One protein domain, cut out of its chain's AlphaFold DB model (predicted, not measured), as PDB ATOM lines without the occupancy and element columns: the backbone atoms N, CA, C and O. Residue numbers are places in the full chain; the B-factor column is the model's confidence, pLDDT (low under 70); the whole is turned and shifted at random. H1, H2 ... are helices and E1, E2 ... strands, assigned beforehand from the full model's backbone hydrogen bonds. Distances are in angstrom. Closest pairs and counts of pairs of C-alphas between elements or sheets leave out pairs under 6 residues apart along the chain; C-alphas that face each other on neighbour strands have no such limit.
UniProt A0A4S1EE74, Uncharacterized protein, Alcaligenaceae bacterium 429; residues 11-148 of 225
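Overview. This is residues 11 to 148 of the 225 residues of an uncharacterized protein of Alcaligenaceae bacterium 429 (UniProt A0A4S1EE74). A six-stranded sheet, curled like part of a barrel, wraps round helix H2, and helix H1 lies over the same face. The hairpin of E4 and E5 sticks out beyond the ends of E3 and E6 as a slender arm that makes the longest axis. The printed part has 138 residues, with two named helices and eight named strands, in the order E1 H1 E2 E3 E4 E5 E6 E7 H2 E8; the large sheet runs E2 E3 E6 E7 E1 E8, all antiparallel, and the class is mixed, helices and strands. The whole is only just compact, close to loose, with a radius of gyration of the C-alphas of 16.7 A, and spans 56 by 28 by 27 A.

Arrangement. The strongly twisted sheet runs from edge strand E2, residues 54 to 63, through E3, 68 to 77, E6, 101 to 110, E7, 115 to 120, and E1, 11 to 18, to edge strand E8, 143 to 147. In the hairpin E2 and E3, N 58 and O 72 are 2.8 A apart; between E3 and E6, N 73 and O 105 are 2.8 A apart. In the hairpin E6 and E7, N 108 and O 117 are 2.9 A apart. Between the neighbour strands E7 and E1, N 14 and O 116 are 2.8 A apart, and between the neighbour strands E1 and E8, N 15 and O 146 are 2.8 A apart, each pair within hydrogen-bond range. H1, residues 25 to 36, and H2, residues 127 to 137, are on the same face, two layers, helices over one face of a sheet. The height of H1 over the sheet is 8.0 A; it lies only just over E3, with 3 C-alphas falling on that strand, and runs across the strands at 74 degrees to E3 on the local plane. The sheet curls round H2, whose closest C-alphas to E8 are those of Glu 135 and Thr 143, 5.6 A. E7, H2 and E8 form a split strand-helix-strand unit, two strands of one sheet that are not neighbours, with H2 between them along the chain and E1 between them in the sheet, and its crossover is right-handed. H1 and H2 are close but not clearly touching, the closest C-alphas being those of Leu 27 and Leu 134 at 7.6 A, and about perpendicular at 75 degrees. In both helices every O i to N i+4 pair is within hydrogen-bond range. E4, residues 82 to 84, and E5, residues 90 to 92, form an antiparallel hairpin with N 83 and O 91 2.7 A apart; E4 is apart from E3, and E5 from E6.

Along the chain. E1 begins at C-alpha 11, (-11.724, 15.880, 23.499), and is 22.3 A long. E2, E3 and E6 measure 27.2, 29.1 and 28.9 A, E7 16.0 A and E8 13.2 A; E8 ends at C-alpha 147, (-7.528, 21.138, 32.493). H1 is 16.5 A long, H2 15.1 A, E4 6.5 A and E5 7.0 A.

Size, cuts and confidence. The C-alphas farthest apart, of Arg 20 and Thr 87, are 58.3 A apart. The printed part has no cut. The link from H1 to E2, 17 residues, is long, and its residues 45 to 46 pair with residues 54 to 55 of E2, antiparallel. The mean pLDDT of the printed part is 79.8; 26 residues are under 70, among them 19 to 28 and 32 to 42.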
ATOM      1  N   ALA A  11     -12.181  16.535  22.290       86.12
ATOM      2  CA  ALA A  11     -11.724  15.880  23.499       86.12
ATOM      3  C   ALA A  11     -10.876  16.873  24.287       86.12
ATOM      4  O   ALA A  11     -10.005  17.536  23.719       86.12
ATOM      5  N   ASP A  12     -11.164  16.962  25.575       89.19
ATOM      6  CA  ASP A  12     -10.443  17.779  26.534       89.19
ATOM      7  C   ASP A  12      -9.642  16.849  27.457       89.19
ATOM      8  O   ASP A  12     -10.042  15.710  27.716       89.19
ATOM      9  N   PHE A  13      -8.491  17.321  27.930       91.12
ATOM     10  CA  PHE A  13      -7.565  16.544  28.751       91.12
ATOM     11  C   PHE A  13      -7.513  17.148  30.145       91.12
ATOM     12  O   PHE A  13      -7.366  18.362  30.283       91.12
ATOM     13  N   PHE A  14      -7.607  16.301  31.162       90.81
ATOM     14  CA  PHE A  14      -7.634  16.707  32.556       90.81
ATOM     15  C   PHE A  14      -6.645  15.884  33.363       90.81
ATOM     16  O   PHE A  14      -6.560  14.669  33.200       90.81
ATOM     17  N   TYR A  15      -5.915  16.548  34.244       88.19
ATOM     18  CA  TYR A  15      -5.134  15.905  35.279       88.19
ATOM     19  C   TYR A  15      -6.016  15.770  36.520       88.19
ATOM     20  O   TYR A  15      -6.711  16.711  36.903       88.19
ATOM     21  N   LEU A  16      -6.049  14.574  37.094       84.94
ATOM     22  CA  LEU A  16      -6.848  14.277  38.268       84.94
ATOM     23  C   LEU A  16      -6.019  14.527  39.529       84.94
ATOM     24  O   LEU A  16      -5.023  13.838  39.765       84.94
ATOM     25  N   THR A  17      -6.467  15.462  40.359       80.50
ATOM     26  CA  THR A  17      -5.845  15.782  41.649       80.50
ATOM     27  C   THR A  17      -6.833  15.630  42.798       80.50
ATOM     28  O   THR A  17      -8.048  15.654  42.615       80.50
ATOM     29  N   ASP A  18      -6.310  15.411  44.000       77.38
ATOM     30  CA  ASP A  18      -7.016  15.663  45.262       77.38
ATOM     31  C   ASP A  18      -6.656  17.099  45.718       77.38
ATOM     32  O   ASP A  18      -5.555  17.562  45.413       77.38
ATOM     33  N   ARG A  19      -7.508  17.825  46.459       67.00
ATOM     34  CA  ARG A  19      -7.175  19.147  47.043       67.00
ATOM     35  C   ARG A  19      -5.891  19.156  47.871       67.00
ATOM     36  O   ARG A  19      -5.273  20.208  48.021       67.00
ATOM     37  N   ARG A  20      -5.462  18.005  48.387       65.88
ATOM     38  CA  ARG A  20      -4.155  17.830  49.047       65.88
ATOM     39  C   ARG A  20      -2.976  17.766  48.064       65.88
ATOM     40  O   ARG A  20      -1.845  17.523  48.481       65.88
ATOM     41  N   ASN A  21      -3.240  17.975  46.776       59.12
ATOM     42  CA  ASN A  21      -2.322  17.865  45.648       59.12
ATOM     43  C   ASN A  21      -1.600  16.508  45.584       59.12
ATOM     44  O   ASN A  21      -0.432  16.425  45.210       59.12
ATOM     45  N   GLN A  22      -2.286  15.442  46.004       59.66
ATOM     46  CA  GLN A  22      -1.762  14.082  45.951       59.66
ATOM     47  C   GLN A  22      -2.355  13.329  44.752       59.66
ATOM     48  O   GLN A  22      -3.514  13.574  44.397       59.66
ATOM     49  N   PRO A  23      -1.589  12.407  44.135       59.12
ATOM     50  CA  PRO A  23      -2.106  11.442  43.170       59.12
ATOM     51  C   PRO A  23      -3.340  10.746  43.740       59.12
ATOM     52  O   PRO A  23      -3.254  10.066  44.765       59.12
ATOM     53  N   ASN A  24      -4.498  10.939  43.109       62.44
ATOM     54  CA  ASN A  24      -5.740  10.435  43.669       62.44
ATOM     55  C   ASN A  24      -5.917   8.944  43.345       62.44
ATOM     56  O   ASN A  24      -6.485   8.564  42.321       62.44
ATOM     57  N   GLN A  25      -5.435   8.092  44.248       61.47
ATOM     58  CA  GLN A  25      -5.628   6.642  44.180       61.47
ATOM     59  C   GLN A  25      -7.107   6.240  44.349       61.47
ATOM     60  O   GLN A  25      -7.476   5.126  43.979       61.47
ATOM     61  N   SER A  26      -7.976   7.146  44.832       62.88
ATOM     62  CA  SER A  26      -9.401   6.860  45.040       62.88
ATOM     63  C   SER A  26     -10.141   6.591  43.734       62.88
ATOM     64  O   SER A  26     -11.063   5.784  43.725       62.88
ATOM     65  N   LEU A  27      -9.727   7.204  42.620       66.62
ATOM     66  CA  LEU A  27     -10.404   7.007  41.339       66.62
ATOM     67  C   LEU A  27      -9.953   5.732  40.631       66.62
ATOM     68  O   LEU A  27     -10.751   5.096  39.953       66.62
ATOM     69  N   GLN A  28      -8.698   5.320  40.823       69.69
ATOM     70  CA  GLN A  28      -8.256   3.996  40.397       69.69
ATOM     71  C   GLN A  28      -9.035   2.911  41.137       69.69
ATOM     72  O   GLN A  28      -9.541   2.008  40.476       69.69
ATOM     73  N   ASN A  29      -9.175   3.049  42.460       70.44
ATOM     74  CA  ASN A  29      -9.971   2.138  43.276       70.44
ATOM     75  C   ASN A  29     -11.437   2.160  42.834       70.44
ATOM     76  O   ASN A  29     -11.985   1.115  42.535       70.44
ATOM     77  N   LEU A  30     -12.032   3.338  42.626       69.75
ATOM     78  CA  LEU A  30     -13.402   3.454  42.119       69.75
ATOM     79  C   LEU A  30     -13.585   2.766  40.764       69.75
ATOM     80  O   LEU A  30     -14.586   2.094  40.549       69.75
ATOM     81  N   MET A  31     -12.641   2.917  39.832       71.94
ATOM     82  CA  MET A  31     -12.746   2.297  38.508       71.94
ATOM     83  C   MET A  31     -12.512   0.783  38.563       71.94
ATOM     84  O   MET A  31     -13.178   0.048  37.834       71.94
ATOM     85  N   SER A  32     -11.612   0.296  39.425       69.94
ATOM     86  CA  SER A  32     -11.451  -1.145  39.658       69.94
ATOM     87  C   SER A  32     -12.655  -1.743  40.382       69.94
ATOM     88  O   SER A  32     -13.115  -2.818  40.005       69.94
ATOM     89  N   ASP A  33     -13.210  -1.027  41.355       68.88
ATOM     90  CA  ASP A  33     -14.372  -1.445  42.131       68.88
ATOM     91  C   ASP A  33     -15.619  -1.426  41.253       68.88
ATOM     92  O   ASP A  33     -16.399  -2.362  41.298       68.88
ATOM     93  N   ALA A  34     -15.780  -0.447  40.361       65.69
ATOM     94  CA  ALA A  34     -16.881  -0.415  39.401       65.69
ATOM     95  C   ALA A  34     -16.797  -1.514  38.325       65.69
ATOM     96  O   ALA A  34     -17.812  -1.875  37.732       65.69
ATOM     97  N   LEU A  35     -15.608  -2.072  38.079       65.69
ATOM     98  CA  LEU A  35     -15.439  -3.255  37.231       65.69
ATOM     99  C   LEU A  35     -15.739  -4.566  37.968       65.69
ATOM    100  O   LEU A  35     -16.176  -5.523  37.331       65.69
ATOM    101  N   GLN A  36     -15.486  -4.628  39.279       63.06
ATOM    102  CA  GLN A  36     -15.707  -5.825  40.100       63.06
ATOM    103  C   GLN A  36     -17.121  -5.887  40.701       63.06
ATOM    104  O   GLN A  36     -17.729  -6.953  40.767       63.06
ATOM    105  N   ALA A  37     -17.666  -4.742  41.106       52.88
ATOM    106  CA  ALA A  37     -18.990  -4.558  41.672       52.88
ATOM    107  C   ALA A  37     -19.911  -3.947  40.610       52.88
ATOM    108  O   ALA A  37     -19.944  -2.740  40.388       52.88
ATOM    109  N   SER A  38     -20.705  -4.795  39.964       47.41
ATOM    110  CA  SER A  38     -21.614  -4.409  38.877       47.41
ATOM    111  C   SER A  38     -22.782  -3.474  39.265       47.41
ATOM    112  O   SER A  38     -23.688  -3.299  38.451       47.41
ATOM    113  N   LEU A  39     -22.835  -2.896  40.480       48.69
ATOM    114  CA  LEU A  39     -24.104  -2.374  41.024       48.69
ATOM    115  C   LEU A  39     -24.089  -1.044  41.802       48.69
ATOM    116  O   LEU A  39     -25.155  -0.433  41.884       48.69
ATOM    117  N   THR A  40     -22.977  -0.560  42.366       51.97
ATOM    118  CA  THR A  40     -22.997   0.671  43.198       51.97
ATOM    119  C   THR A  40     -22.628   1.935  42.421       51.97
ATOM    120  O   THR A  40     -23.337   2.931  42.509       51.97
ATOM    121  N   TYR A  41     -21.585   1.893  41.589       58.84
ATOM    122  CA  TYR A  41     -21.072   3.075  40.868       58.84
ATOM    123  C   TYR A  41     -21.749   3.341  39.520       58.84
ATOM    124  O   TYR A  41     -21.400   4.286  38.820       58.84
ATOM    125  N   THR A  42     -22.689   2.487  39.126       65.50
ATOM    126  CA  THR A  42     -23.504   2.648  37.916       65.50
ATOM    127  C   THR A  42     -24.882   3.224  38.215       65.50
ATOM    128  O   THR A  42     -25.683   3.426  37.300       65.50
ATOM    129  N   GLN A  43     -25.180   3.492  39.491       75.06
ATOM    130  CA  GLN A  43     -26.451   4.075  39.885       75.06
ATOM    131  C   GLN A  43     -26.550   5.531  39.438       75.06
ATOM    132  O   GLN A  43     -25.565   6.272  39.330       75.06
ATOM    133  N   ALA A  44     -27.786   5.919  39.142       82.19
ATOM    134  CA  ALA A  44     -28.123   7.278  38.790       82.19
ATOM    135  C   ALA A  44     -28.182   8.135  40.061       82.19
ATOM    136  O   ALA A  44     -28.919   7.826  40.994       82.19
ATOM    137  N   HIS A  45     -27.393   9.205  40.090       83.69
ATOM    138  CA  HIS A  45     -27.303  10.131  41.212       83.69
ATOM    139  C   HIS A  45     -27.709  11.540  40.789       83.69
ATOM    140  O   HIS A  45     -27.317  12.031  39.724       83.69
ATOM    141  N   LYS A  46     -28.435  12.225  41.674       86.50
ATOM    142  CA  LYS A  46     -28.681  13.664  41.565       86.50
ATOM    143  C   LYS A  46     -27.474  14.427  42.085       86.50
ATOM    144  O   LYS A  46     -27.104  14.292  43.247       86.50
ATOM    145  N   LEU A  47     -26.873  15.243  41.222       84.31
ATOM    146  CA  LEU A  47     -25.713  16.069  41.579       84.31
ATOM    147  C   LEU A  47     -26.108  17.401  42.234       84.31
ATOM    148  O   LEU A  47     -25.272  18.051  42.859       84.31
ATOM    149  N   ASP A  48     -27.355  17.834  42.049       81.94
ATOM    150  CA  ASP A  48     -27.932  19.025  42.669       81.94
ATOM    151  C   ASP A  48     -29.418  18.762  42.946       81.94
ATOM    152  O   ASP A  48     -30.128  18.230  42.096       81.94
ATOM    153  N   ILE A  49     -29.893  19.155  44.126       75.69
ATOM    154  CA  ILE A  49     -31.298  19.017  44.541       75.69
ATOM    155  C   ILE A  49     -32.221  19.826  43.617       75.69
ATOM    156  O   ILE A  49     -33.388  19.483  43.440       75.69
ATOM    157  N   LYS A  50     -31.704  20.906  43.019       79.12
ATOM    158  CA  LYS A  50     -32.464  21.798  42.135       79.12
ATOM    159  C   LYS A  50     -32.542  21.310  40.693       79.12
ATOM    160  O   LYS A  50     -33.341  21.849  39.931       79.12
ATOM    161  N   GLU A  51     -31.712  20.348  40.301       78.88
ATOM    162  CA  GLU A  51     -31.699  19.838  38.934       78.88
ATOM    163  C   GLU A  51     -32.582  18.584  38.823       78.88
ATOM    164  O   GLU A  51     -32.465  17.666  39.639       78.88
ATOM    165  N   PRO A  52     -33.466  18.503  37.812       80.62
ATOM    166  CA  PRO A  52     -34.298  17.322  37.576       80.62
ATOM    167  C   PRO A  52     -33.536  16.194  36.857       80.62
ATOM    168  O   PRO A  52     -34.135  15.189  36.486       80.62
ATOM    169  N   GLU A  53     -32.239  16.382  36.608       87.06
ATOM    170  CA  GLU A  53     -31.401  15.490  35.815       87.06
ATOM    171  C   GLU A  53     -30.648  14.510  36.724       87.06
ATOM    172  O   GLU A  53     -30.042  14.914  37.722       87.06
ATOM    173  N   ASP A  54     -30.614  13.240  36.325       88.56
ATOM    174  CA  ASP A  54     -29.819  12.222  37.008       88.56
ATOM    175  C   ASP A  54     -28.563  11.892  36.200       88.56
ATOM    176  O   ASP A  54     -28.573  11.849  34.968       88.56
ATOM    177  N   TYR A  55     -27.463  11.609  36.885       89.62
ATOM    178  CA  TYR A  55     -26.164  11.362  36.269       89.62
ATOM    179  C   TYR A  55     -25.654   9.982  36.641       89.62
ATOM    180  O   TYR A  55     -25.861   9.537  37.763       89.62
ATOM    181  N   GLN A  56     -24.979   9.300  35.721       87.50
ATOM    182  CA  GLN A  56     -24.375   8.002  36.018       87.50
ATOM    183  C   GLN A  56     -23.174   7.700  35.138       87.50
ATOM    184  O   GLN A  56     -23.114   8.132  33.985       87.50
ATOM    185  N   VAL A  57     -22.258   6.887  35.651       87.62
ATOM    186  CA  VAL A  57     -21.226   6.254  34.834       87.62
ATOM    187  C   VAL A  57     -21.710   4.870  34.401       87.62
ATOM    188  O   VAL A  57     -22.337   4.146  35.163       87.62
ATOM    189  N   ARG A  58     -21.469   4.510  33.143       85.38
ATOM    190  CA  ARG A  58     -21.869   3.235  32.538       85.38
ATOM    191  C   ARG A  58     -20.747   2.677  31.684       85.38
ATOM    192  O   ARG A  58     -19.802   3.394  31.351       85.38
ATOM    193  N   ASP A  59     -20.931   1.430  31.259       86.62
ATOM    194  CA  ASP A  59     -20.132   0.789  30.214       86.62
ATOM    195  C   ASP A  59     -18.622   0.899  30.495       86.62
ATOM    196  O   ASP A  59     -17.833   1.212  29.599       86.62
ATOM    197  N   ILE A  60     -18.231   0.707  31.763       87.56
ATOM    198  CA  ILE A  60     -16.827   0.765  32.164       87.56
ATOM    199  C   ILE A  60     -16.129  -0.488  31.643       87.56
ATOM    200  O   ILE A  60     -16.558  -1.610  31.903       87.56
ATOM    201  N   VAL A  61     -15.038  -0.292  30.912       89.00
ATOM    202  CA  VAL A  61     -14.228  -1.364  30.337       89.00
ATOM    203  C   VAL A  61     -12.765  -1.106  30.657       89.00
ATOM    204  O   VAL A  61     -12.259   0.002  30.475       89.00
ATOM    205  N   SER A  62     -12.064  -2.143  31.108       88.81
ATOM    206  CA  SER A  62     -10.609  -2.108  31.224       88.81
ATOM    207  C   SER A  62      -9.955  -2.462  29.892       88.81
ATOM    208  O   SER A  62     -10.277  -3.477  29.277       88.81
ATOM    209  N   LEU A  63      -9.007  -1.640  29.457       88.19
ATOM    210  CA  LEU A  63      -8.199  -1.843  28.262       88.19
ATOM    211  C   LEU A  63      -6.731  -2.024  28.658       88.19
ATOM    212  O   LEU A  63      -6.259  -1.492  29.668       88.19
ATOM    213  N   ASN A  64      -5.984  -2.759  27.830       88.44
ATOM    214  CA  ASN A  64      -4.546  -2.989  28.012       88.44
ATOM    215  C   ASN A  64      -4.178  -3.553  29.401       88.44
ATOM    216  O   ASN A  64      -3.138  -3.197  29.956       88.44
ATOM    217  N   GLY A  65      -5.042  -4.406  29.969       81.94
ATOM    218  CA  GLY A  65      -4.816  -5.064  31.261       81.94
ATOM    219  C   GLY A  65      -4.808  -4.106  32.456       81.94
ATOM    220  O   GLY A  65      -3.883  -4.159  33.260       81.94
ATOM    221  N   GLY A  66      -5.781  -3.194  32.559       81.75
ATOM    222  CA  GLY A  66      -5.885  -2.255  33.689       81.75
ATOM    223  C   GLY A  66      -5.134  -0.938  33.508       81.75
ATOM    224  O   GLY A  66      -5.229  -0.059  34.360       81.75
ATOM    225  N   LYS A  67      -4.403  -0.766  32.399       86.62
ATOM    226  CA  LYS A  67      -3.638   0.465  32.132       86.62
ATOM    227  C   LYS A  67      -4.510   1.632  31.691       86.62
ATOM    228  O   LYS A  67      -4.093   2.779  31.832       86.62
ATOM    229  N   VAL A  68      -5.677   1.346  31.120       90.19
ATOM    230  CA  VAL A  68      -6.641   2.359  30.686       90.19
ATOM    231  C   VAL A  68      -8.039   1.877  31.035       90.19
ATOM    232  O   VAL A  68      -8.376   0.723  30.782       90.19
ATOM    233  N   TYR A  69      -8.859   2.763  31.576       90.25
ATOM    234  CA  TYR A  69     -10.281   2.536  31.785       90.25
ATOM    235  C   TYR A  69     -11.069   3.401  30.817       90.25
ATOM    236  O   TYR A  69     -10.847   4.604  30.736       90.25
ATOM    237  N   GLN A  70     -11.977   2.795  30.069       91.75
ATOM    238  CA  GLN A  70     -12.942   3.500  29.238       91.75
ATOM    239  C   GLN A  70     -14.286   3.502  29.950       91.75
ATOM    240  O   GLN A  70     -14.650   2.492  30.536       91.75
ATOM    241  N   GLY A  71     -15.038   4.596  29.860       90.44
ATOM    242  CA  GLY A  71     -16.399   4.643  30.377       90.44
ATOM    243  C   GLY A  71     -17.276   5.665  29.669       90.44
ATOM    244  O   GLY A  71     -16.819   6.505  28.885       90.44
ATOM    245  N   VAL A  72     -18.570   5.575  29.956       91.00
ATOM    246  CA  VAL A  72     -19.597   6.486  29.460       91.00
ATOM    247  C   VAL A  72     -20.187   7.245  30.636       91.00
ATOM    248  O   VAL A  72     -20.736   6.645  31.550       91.00
ATOM    249  N   PHE A  73     -20.123   8.571  30.603       91.25
ATOM    250  CA  PHE A  73     -20.846   9.424  31.535       91.25
ATOM    251  C   PHE A  73     -22.185   9.823  30.914       91.25
ATOM    252  O   PHE A  73     -22.230  10.510  29.894       91.25
ATOM    253  N   GLY A  74     -23.271   9.320  31.488       89.81
ATOM    254  CA  GLY A  74     -24.633   9.517  31.018       89.81
ATOM    255  C   GLY A  74     -25.371  10.555  31.850       89.81
ATOM    256  O   GLY A  74     -25.452  10.426  33.069       89.81
ATOM    257  N   ARG A  75     -25.977  11.532  31.177       90.00
ATOM    258  CA  ARG A  75     -26.977  12.432  31.750       90.00
ATOM    259  C   ARG A  75     -28.370  11.977  31.339       90.00
ATOM    260  O   ARG A  75     -28.648  11.875  30.150       90.00
ATOM    261  N   CYS A  76     -29.224  11.719  32.318       87.25
ATOM    262  CA  CYS A  76     -30.596  11.264  32.145       87.25
ATOM    263  C   CYS A  76     -31.555  12.433  32.362       87.25
ATOM    264  O   CYS A  76     -31.564  13.049  33.428       87.25
ATOM    265  N   ARG A  77     -32.355  12.726  31.340       82.00
ATOM    266  CA  ARG A  77     -33.384  13.768  31.349       82.00
ATOM    267  C   ARG A  77     -34.756  13.127  31.269       82.00
ATOM    268  O   ARG A  77     -34.959  12.233  30.452       82.00
ATOM    269  N   PHE A  78     -35.685  13.607  32.085       77.31
ATOM    270  CA  PHE A  78     -37.058  13.099  32.154       77.31
ATOM    271  C   PHE A  78     -38.076  14.100  31.585       77.31
ATOM    272  O   PHE A  78     -39.233  14.110  31.987       77.31
ATOM    273  N   GLU A  79     -37.632  14.971  30.679       73.56
ATOM    274  CA  GLU A  79     -38.485  15.960  30.015       73.56
ATOM    275  C   GLU A  79     -39.344  15.307  28.922       73.56
ATOM    276  O   GLU A  79     -38.911  14.358  28.260       73.56
ATOM    277  N   THR A  80     -40.550  15.840  28.717       68.31
ATOM    278  CA  THR A  80     -41.420  15.471  27.596       68.31
ATOM    279  C   THR A  80     -40.793  15.978  26.300       68.31
ATOM    280  O   THR A  80     -40.534  17.172  26.159       68.31
ATOM    281  N   LEU A  81     -40.510  15.072  25.366       69.50
ATOM    282  CA  LEU A  81     -39.975  15.413  24.049       69.50
ATOM    283  C   LEU A  81     -41.098  15.367  23.023       69.50
ATOM    284  O   LEU A  81     -41.911  14.450  23.070       69.50
ATOM    285  N   THR A  82     -41.070  16.277  22.057       72.44
ATOM    286  CA  THR A  82     -41.896  16.188  20.853       72.44
ATOM    287  C   THR A  82     -41.104  15.513  19.726       72.44
ATOM    288  O   THR A  82     -39.905  15.746  19.538       72.44
ATOM    289  N   GLN A  83     -41.747  14.609  18.996       77.62
ATOM    290  CA  GLN A  83     -41.296  14.025  17.740       77.62
ATOM    291  C   GLN A  83     -41.998  14.738  16.588       77.62
ATOM    292  O   GLN A  83     -43.212  14.877  16.593       77.62
ATOM    293  N   GLY A  84     -41.228  15.172  15.595       78.19
ATOM    294  CA  GLY A  84     -41.758  15.781  14.378       78.19
ATOM    295  C   GLY A  84     -41.735  14.807  13.203       78.19
ATOM    296  O   GLY A  84     -40.761  14.067  13.024       78.19
ATOM    297  N   THR A  85     -42.764  14.825  12.364       75.94
ATOM    298  CA  THR A  85     -42.753  14.177  11.048       75.94
ATOM    299  C   THR A  85     -42.079  15.084  10.012       75.94
ATOM    300  O   THR A  85     -41.955  16.296  10.183       75.94
ATOM    301  N   THR A  86     -41.664  14.524   8.870       75.94
ATOM    302  CA  THR A  86     -41.162  15.328   7.737       75.94
ATOM    303  C   THR A  86     -42.228  16.234   7.113       75.94
ATOM    304  O   THR A  86     -41.881  17.100   6.314       75.94
ATOM    305  N   THR A  87     -43.507  16.032   7.451       78.81
ATOM    306  CA  THR A  87     -44.641  16.873   7.045       78.81
ATOM    307  C   THR A  87     -44.912  18.024   8.017       78.81
ATOM    308  O   THR A  87     -45.671  18.922   7.666       78.81
ATOM    309  N   GLY A  88     -44.233  18.055   9.172       72.94
ATOM    310  CA  GLY A  88     -44.335  19.127  10.165       72.94
ATOM    311  C   GLY A  88     -45.329  18.862  11.295       72.94
ATOM    312  O   GLY A  88     -45.584  19.767  12.082       72.94
ATOM    313  N   ASP A  89     -45.876  17.650  11.389       81.88
ATOM    314  CA  ASP A  89     -46.733  17.254  12.506       81.88
ATOM    315  C   ASP A  89     -45.860  16.932  13.717       81.88
ATOM    316  O   ASP A  89     -44.871  16.208  13.587       81.88
ATOM    317  N   GLU A  90     -46.219  17.462  14.882       81.94
ATOM    318  CA  GLU A  90     -45.531  17.192  16.142       81.94
ATOM    319  C   GLU A  90     -46.418  16.328  17.044       81.94
ATOM    320  O   GLU A  90     -47.579  16.653  17.271       81.94
ATOM    321  N   ASP A  91     -45.855  15.245  17.570       76.88
ATOM    322  CA  ASP A  91     -46.477  14.357  18.556       76.88
ATOM    323  C   ASP A  91     -45.553  14.201  19.764       76.88
ATOM    324  O   ASP A  91     -44.342  14.344  19.643       76.88
ATOM    325  N   ASP A  92     -46.072  13.834  20.930       78.38
ATOM    326  CA  ASP A  92     -45.219  13.550  22.089       78.38
ATOM    327  C   ASP A  92     -44.517  12.184  21.965       78.38
ATOM    328  O   ASP A  92     -45.091  11.171  21.552       78.38
ATOM    329  N   VAL A  93     -43.249  12.125  22.374       76.81
ATOM    330  CA  VAL A  93     -42.490  10.878  22.494       76.81
ATOM    331  C   VAL A  93     -42.919  10.159  23.768       76.81
ATOM    332  O   VAL A  93     -42.576  10.558  24.881       76.81
ATOM    333  N   ASN A  94     -43.604   9.030  23.602       72.56
ATOM    334  CA  ASN A  94     -43.966   8.156  24.714       72.56
ATOM    335  C   ASN A  94     -42.732   7.430  25.275       72.56
ATOM    336  O   ASN A  94     -42.296   6.395  24.761       72.56
ATOM    337  N   LEU A  95     -42.172   7.964  26.360       73.88
ATOM    338  CA  LEU A  95     -41.147   7.291  27.153       73.88
ATOM    339  C   LEU A  95     -41.786   6.257  28.090       73.88
ATOM    340  O   LEU A  95     -42.873   6.457  28.629       73.88
ATOM    341  N   LYS A  96     -41.098   5.130  28.311       77.00
ATOM    342  CA  LYS A  96     -41.521   4.148  29.322       77.00
ATOM    343  C   LYS A  96     -41.405   4.758  30.731       77.00
ATOM    344  O   LYS A  96     -40.529   5.597  30.946       77.00
ATOM    345  N   PRO A  97     -42.204   4.302  31.713       71.62
ATOM    346  CA  PRO A  97     -42.030   4.712  33.104       71.62
ATOM    347  C   PRO A  97     -40.576   4.520  33.554       71.62
ATOM    348  O   PRO A  97     -39.997   3.459  33.323       71.62
ATOM    349  N   ASN A  98     -39.986   5.544  34.179       70.38
ATOM    350  CA  ASN A  98     -38.584   5.589  34.628       70.38
ATOM    351  C   ASN A  98     -37.516   5.534  33.518       70.38
ATOM    352  O   ASN A  98     -36.338   5.327  33.807       70.38
ATOM    353  N   HIS A  99     -37.887   5.731  32.253       69.62
ATOM    354  CA  HIS A  99     -36.925   5.882  31.166       69.62
ATOM    355  C   HIS A  99     -36.772   7.362  30.822       69.62
ATOM    356  O   HIS A  99     -37.735   8.024  30.453       69.62
ATOM    357  N   GLY A 100     -35.544   7.864  30.927       73.44
ATOM    358  CA  GLY A 100     -35.171   9.198  30.471       73.44
ATOM    359  C   GLY A 100     -34.342   9.152  29.190       73.44
ATOM    360  O   GLY A 100     -33.753   8.123  28.841       73.44
ATOM    361  N   LEU A 101     -34.247  10.289  28.505       78.44
ATOM    362  CA  LEU A 101     -33.276  10.469  27.434       78.44
ATOM    363  C   LEU A 101     -31.869  10.476  28.040       78.44
ATOM    364  O   LEU A 101     -31.586  11.260  28.944       78.44
ATOM    365  N   VAL A 102     -30.987   9.617  27.524       84.00
ATOM    366  CA  VAL A 102     -29.598   9.529  27.985       84.00
ATOM    367  C   VAL A 102     -28.676  10.214  26.992       84.00
ATOM    368  O   VAL A 102     -28.405   9.702  25.905       84.00
ATOM    369  N   GLU A 103     -28.128  11.349  27.396       87.06
ATOM    370  CA  GLU A 103     -27.044  12.004  26.682       87.06
ATOM    371  C   GLU A 103     -25.711  11.453  27.173       87.06
ATOM    372  O   GLU A 103     -25.438  11.410  28.372       87.06
ATOM    373  N   LYS A 104     -24.882  11.004  26.232       90.62
ATOM    374  CA  LYS A 104     -23.638  10.297  26.534       90.62
ATOM    375  C   LYS A 104     -22.434  11.194  26.305       90.62
ATOM    376  O   LYS A 104     -22.292  11.797  25.240       90.62
ATOM    377  N   ASN A 105     -21.527  11.183  27.264       91.81
ATOM    378  CA  ASN A 105     -20.159  11.649  27.148       91.81
ATOM    379  C   ASN A 105     -19.243  10.438  27.301       91.81
ATOM    380  O   ASN A 105     -19.556   9.518  28.051       91.81
ATOM    381  N   PHE A 106     -18.118  10.426  26.601       92.31
ATOM    382  CA  PHE A 106     -17.157   9.329  26.699       92.31
ATOM    383  C   PHE A 106     -15.934   9.812  27.454       92.31
ATOM    384  O   PHE A 106     -15.531  10.965  27.292       92.31
ATOM    385  N   PHE A 107     -15.335   8.946  28.259       92.62
ATOM    386  CA  PHE A 107     -14.075   9.259  28.907       92.62
ATOM    387  C   PHE A 107     -13.114   8.077  28.884       92.62
ATOM    388  O   PHE A 107     -13.522   6.916  28.848       92.62
ATOM    389  N   LEU A 108     -11.826   8.406  28.907       92.56
ATOM    390  CA  LEU A 108     -10.737   7.477  29.166       92.56
ATOM    391  C   LEU A 108     -10.004   7.947  30.415       92.56
ATOM    392  O   LEU A 108      -9.728   9.134  30.551       92.56
ATOM    393  N   TYR A 109      -9.655   7.027  31.297       90.56
ATOM    394  CA  TYR A 109      -8.829   7.283  32.463       90.56
ATOM    395  C   TYR A 109      -7.566   6.432  32.394       90.56
ATOM    396  O   TYR A 109      -7.629   5.223  32.180       90.56
ATOM    397  N   TYR A 110      -6.419   7.077  32.572       90.44
ATOM    398  CA  TYR A 110      -5.097   6.471  32.581       90.44
ATOM    399  C   TYR A 110      -4.522   6.586  34.001       90.44
ATOM    400  O   TYR A 110      -3.962   7.635  34.344       90.44
ATOM    401  N   PRO A 111      -4.639   5.538  34.838       85.44
ATOM    402  CA  PRO A 111      -4.223   5.592  36.241       85.44
ATOM    403  C   PRO A 111      -2.741   5.918  36.407       85.44
ATOM    404  O   PRO A 111      -2.373   6.738  37.237       85.44
ATOM    405  N   GLY A 112      -1.885   5.345  35.552       83.94
ATOM    406  CA  GLY A 112      -0.437   5.562  35.617       83.94
ATOM    407  C   GLY A 112       0.002   7.010  35.368       83.94
ATOM    408  O   GLY A 112       1.136   7.355  35.680       83.94
ATOM    409  N   GLN A 113      -0.871   7.850  34.803       86.56
ATOM    410  CA  GLN A 113      -0.610   9.268  34.544       86.56
ATOM    411  C   GLN A 113      -1.611  10.196  35.247       86.56
ATOM    412  O   GLN A 113      -1.557  11.398  35.009       86.56
ATOM    413  N   ASN A 114      -2.547   9.666  36.048       86.88
ATOM    414  CA  ASN A 114      -3.706  10.405  36.573       86.88
ATOM    415  C   ASN A 114      -4.409  11.267  35.512       86.88
ATOM    416  O   ASN A 114      -4.862  12.376  35.781       86.88
ATOM    417  N   LEU A 115      -4.475  10.762  34.281       89.31
ATOM    418  CA  LEU A 115      -4.970  11.511  33.134       89.31
ATOM    419  C   LEU A 115      -6.392  11.067  32.805       89.31
ATOM    420  O   LEU A 115      -6.638   9.886  32.564       89.31
ATOM    421  N   VAL A 116      -7.308  12.024  32.721       91.25
ATOM    422  CA  VAL A 116      -8.670  11.836  32.224       91.25
ATOM    423  C   VAL A 116      -8.801  12.527  30.873       91.25
ATOM    424  O   VAL A 116      -8.613  13.734  30.745       91.25
ATOM    425  N   VAL A 117      -9.154  11.765  29.846       92.56
ATOM    426  CA  VAL A 117      -9.543  12.291  28.536       92.56
ATOM    427  C   VAL A 117     -11.058  12.296  28.485       92.56
ATOM    428  O   VAL A 117     -11.675  11.245  28.622       92.56
ATOM    429  N   TYR A 118     -11.666  13.459  28.282       92.75
ATOM    430  CA  TYR A 118     -13.114  13.619  28.279       92.75
ATOM    431  C   TYR A 118     -13.593  14.098  26.913       92.75
ATOM    432  O   TYR A 118     -13.274  15.197  26.462       92.75
ATOM    433  N   GLN A 119     -14.393  13.273  26.251       91.94
ATOM    434  CA  GLN A 119     -15.032  13.602  24.990       91.94
ATOM    435  C   GLN A 119     -16.468  14.055  25.242       91.94
ATOM    436  O   GLN A 119     -17.334  13.286  25.676       91.94
ATOM    437  N   ARG A 120     -16.737  15.315  24.898       87.00
ATOM    438  CA  ARG A 120     -18.056  15.928  25.056       87.00
ATOM    439  C   ARG A 120     -18.825  15.954  23.736       87.00
ATOM    440  O   ARG A 120     -18.346  16.492  22.739       87.00
ATOM    441  N   ASN A 121     -20.051  15.436  23.760       82.50
ATOM    442  CA  ASN A 121     -21.035  15.646  22.694       82.50
ATOM    443  C   ASN A 121     -21.673  17.039  22.807       82.50
ATOM    444  O   ASN A 121     -21.642  17.635  23.878       82.50
ATOM    445  N   SER A 122     -22.259  17.580  21.733       75.38
ATOM    446  CA  SER A 122     -22.808  18.954  21.726       75.38
ATOM    447  C   SER A 122     -23.793  19.220  22.866       75.38
ATOM    448  O   SER A 122     -23.731  20.276  23.488       75.38
ATOM    449  N   ASN A 123     -24.627  18.227  23.173       77.56
ATOM    450  CA  ASN A 123     -25.613  18.288  24.248       77.56
ATOM    451  C   ASN A 123     -25.106  17.605  25.528       77.56
ATOM    452  O   ASN A 123     -25.827  17.523  26.505       77.56
ATOM    453  N   GLY A 124     -23.874  17.101  25.534       79.00
ATOM    454  CA  GLY A 124     -23.303  16.373  26.658       79.00
ATOM    455  C   GLY A 124     -22.942  17.276  27.836       79.00
ATOM    456  O   GLY A 124     -22.698  18.476  27.693       79.00
ATOM    457  N   SER A 125     -22.827  16.679  29.018       86.19
ATOM    458  CA  SER A 125     -22.515  17.411  30.244       86.19
ATOM    459  C   SER A 125     -21.085  17.948  30.255       86.19
ATOM    460  O   SER A 125     -20.166  17.380  29.656       86.19
ATOM    461  N   HIS A 126     -20.884  19.058  30.959       89.44
ATOM    462  CA  HIS A 126     -19.557  19.612  31.211       89.44
ATOM    463  C   HIS A 126     -18.753  18.711  32.168       89.44
ATOM    464  O   HIS A 126     -19.345  18.033  33.007       89.44
ATOM    465  N   HIS A 127     -17.417  18.723  32.078       89.06
ATOM    466  CA  HIS A 127     -16.542  17.880  32.911       89.06
ATOM    467  C   HIS A 127     -16.731  18.123  34.417       89.06
ATOM    468  O   HIS A 127     -16.565  17.208  35.210       89.06
ATOM    469  N   SER A 128     -17.168  19.322  34.821       89.75
ATOM    470  CA  SER A 128     -17.490  19.622  36.224       89.75
ATOM    471  C   SER A 128     -18.613  18.749  36.798       89.75
ATOM    472  O   SER A 128     -18.647  18.520  38.003       89.75
ATOM    473  N   LYS A 129     -19.532  18.241  35.964       90.69
ATOM    474  CA  LYS A 129     -20.558  17.276  36.396       90.69
ATOM    475  C   LYS A 129     -19.953  15.895  36.614       90.69
ATOM    476  O   LYS A 129     -20.287  15.253  37.600       90.69
ATOM    477  N   LEU A 130     -19.028  15.483  35.745       88.69
ATOM    478  CA  LEU A 130     -18.256  14.260  35.953       88.69
ATOM    479  C   LEU A 130     -17.426  14.364  37.239       88.69
ATOM    480  O   LEU A 130     -17.474  13.450  38.045       88.69
ATOM    481  N   GLN A 131     -16.740  15.485  37.481       88.69
ATOM    482  CA  GLN A 131     -15.993  15.704  38.724       88.69
ATOM    483  C   GLN A 131     -16.889  15.543  39.960       88.69
ATOM    484  O   GLN A 131     -16.593  14.716  40.811       88.69
ATOM    485  N   LYS A 132     -18.018  16.262  40.020       87.69
ATOM    486  CA  LYS A 132     -18.982  16.142  41.130       87.69
ATOM    487  C   LYS A 132     -19.506  14.720  41.306       87.69
ATOM    488  O   LYS A 132     -19.704  14.267  42.427       87.69
ATOM    489  N   TYR A 133     -19.757  14.024  40.200       87.19
ATOM    490  CA  TYR A 133     -20.176  12.631  40.248       87.19
ATOM    491  C   TYR A 133     -19.103  11.755  40.893       87.19
ATOM    492  O   TYR A 133     -19.414  10.957  41.765       87.19
ATOM    493  N   LEU A 134     -17.843  11.929  40.496       81.88
ATOM    494  CA  LEU A 134     -16.714  11.194  41.059       81.88
ATOM    495  C   LEU A 134     -16.497  11.527  42.539       81.88
ATOM    496  O   LEU A 134     -16.225  10.617  43.313       81.88
ATOM    497  N   GLU A 135     -16.663  12.789  42.944       82.62
ATOM    498  CA  GLU A 135     -16.611  13.206  44.353       82.62
ATOM    499  C   GLU A 135     -17.654  12.455  45.194       82.62
ATOM    500  O   GLU A 135     -17.322  11.902  46.239       82.62
ATOM    501  N   LEU A 136     -18.901  12.387  44.715       80.94
ATOM    502  CA  LEU A 136     -19.986  11.668  45.391       80.94
ATOM    503  C   LEU A 136     -19.750  10.158  45.405       80.94
ATOM    504  O   LEU A 136     -19.881   9.520  46.442       80.94
ATOM    505  N   ALA A 137     -19.395   9.592  44.254       76.88
ATOM    506  CA  ALA A 137     -19.242   8.157  44.082       76.88
ATOM    507  C   ALA A 137     -18.031   7.602  44.848       76.88
ATOM    508  O   ALA A 137     -18.071   6.467  45.303       76.88
ATOM    509  N   SER A 138     -16.962   8.387  45.010       72.81
ATOM    510  CA  SER A 138     -15.775   7.986  45.782       72.81
ATOM    511  C   SER A 138     -15.820   8.403  47.252       72.81
ATOM    512  O   SER A 138     -14.834   8.189  47.955       72.81
ATOM    513  N   GLU A 139     -16.910   9.039  47.700       72.75
ATOM    514  CA  GLU A 139     -17.020   9.685  49.018       72.75
ATOM    515  C   GLU A 139     -15.858  10.660  49.318       72.75
ATOM    516  O   GLU A 139     -15.576  10.998  50.468       72.75
ATOM    517  N   ASN A 140     -15.177  11.145  48.273       70.25
ATOM    518  CA  ASN A 140     -14.020  12.025  48.360       70.25
ATOM    519  C   ASN A 140     -14.360  13.394  47.763       70.25
ATOM    520  O   ASN A 140     -14.250  13.619  46.554       70.25
ATOM    521  N   THR A 141     -14.713  14.337  48.635       67.12
ATOM    522  CA  THR A 141     -15.108  15.708  48.274       67.12
ATOM    523  C   THR A 141     -13.982  16.575  47.708       67.12
ATOM    524  O   THR A 141     -14.213  17.742  47.392       67.12
ATOM    525  N   ASP A 142     -12.764  16.044  47.612       76.44
ATOM    526  CA  ASP A 142     -11.577  16.798  47.227       76.44
ATOM    527  C   ASP A 142     -11.067  16.464  45.818       76.44
ATOM    528  O   ASP A 142      -9.995  16.922  45.431       76.44
ATOM    529  N   THR A 143     -11.826  15.709  45.021       79.06
ATOM    530  CA  THR A 143     -11.434  15.328  43.656       79.06
ATOM    531  C   THR A 143     -11.562  16.496  42.672       79.06
ATOM    532  O   THR A 143     -12.644  17.038  42.483       79.06
ATOM    533  N   LEU A 144     -10.484  16.852  41.970       84.94
ATOM    534  CA  LEU A 144     -10.437  17.933  40.983       84.94
ATOM    535  C   LEU A 144     -10.041  17.412  39.594       84.94
ATOM    536  O   LEU A 144      -9.126  16.601  39.458       84.94
ATOM    537  N   LEU A 145     -10.721  17.905  38.551       87.12
ATOM    538  CA  LEU A 145     -10.332  17.705  37.151       87.12
ATOM    539  C   LEU A 145      -9.695  18.984  36.610       87.12
ATOM    540  O   LEU A 145     -10.384  19.900  36.155       87.12
ATOM    541  N   GLU A 146      -8.369  19.045  36.641       86.31
ATOM    542  CA  GLU A 146      -7.613  20.226  36.234       86.31
ATOM    543  C   GLU A 146      -7.302  20.180  34.734       86.31
ATOM    544  O   GLU A 146      -6.665  19.234  34.268       86.31
ATOM    545  N   PRO A 147      -7.738  21.167  33.933       88.00
ATOM    546  CA  PRO A 147      -7.528  21.138  32.493       88.00
ATOM    547  C   PRO A 147      -6.037  21.226  32.155       88.00
ATOM    548  O   PRO A 147      -5.341  22.160  32.551       88.00
ATOM    549  N   ILE A 148      -5.557  20.281  31.351       86.88
ATOM    550  CA  ILE A 148      -4.184  20.281  30.851       86.88
ATOM    551  C   ILE A 148      -4.110  21.227  29.657       86.88
ATOM    552  O   ILE A 148      -4.756  21.024  28.623       86.88
TER     553      ILE A 148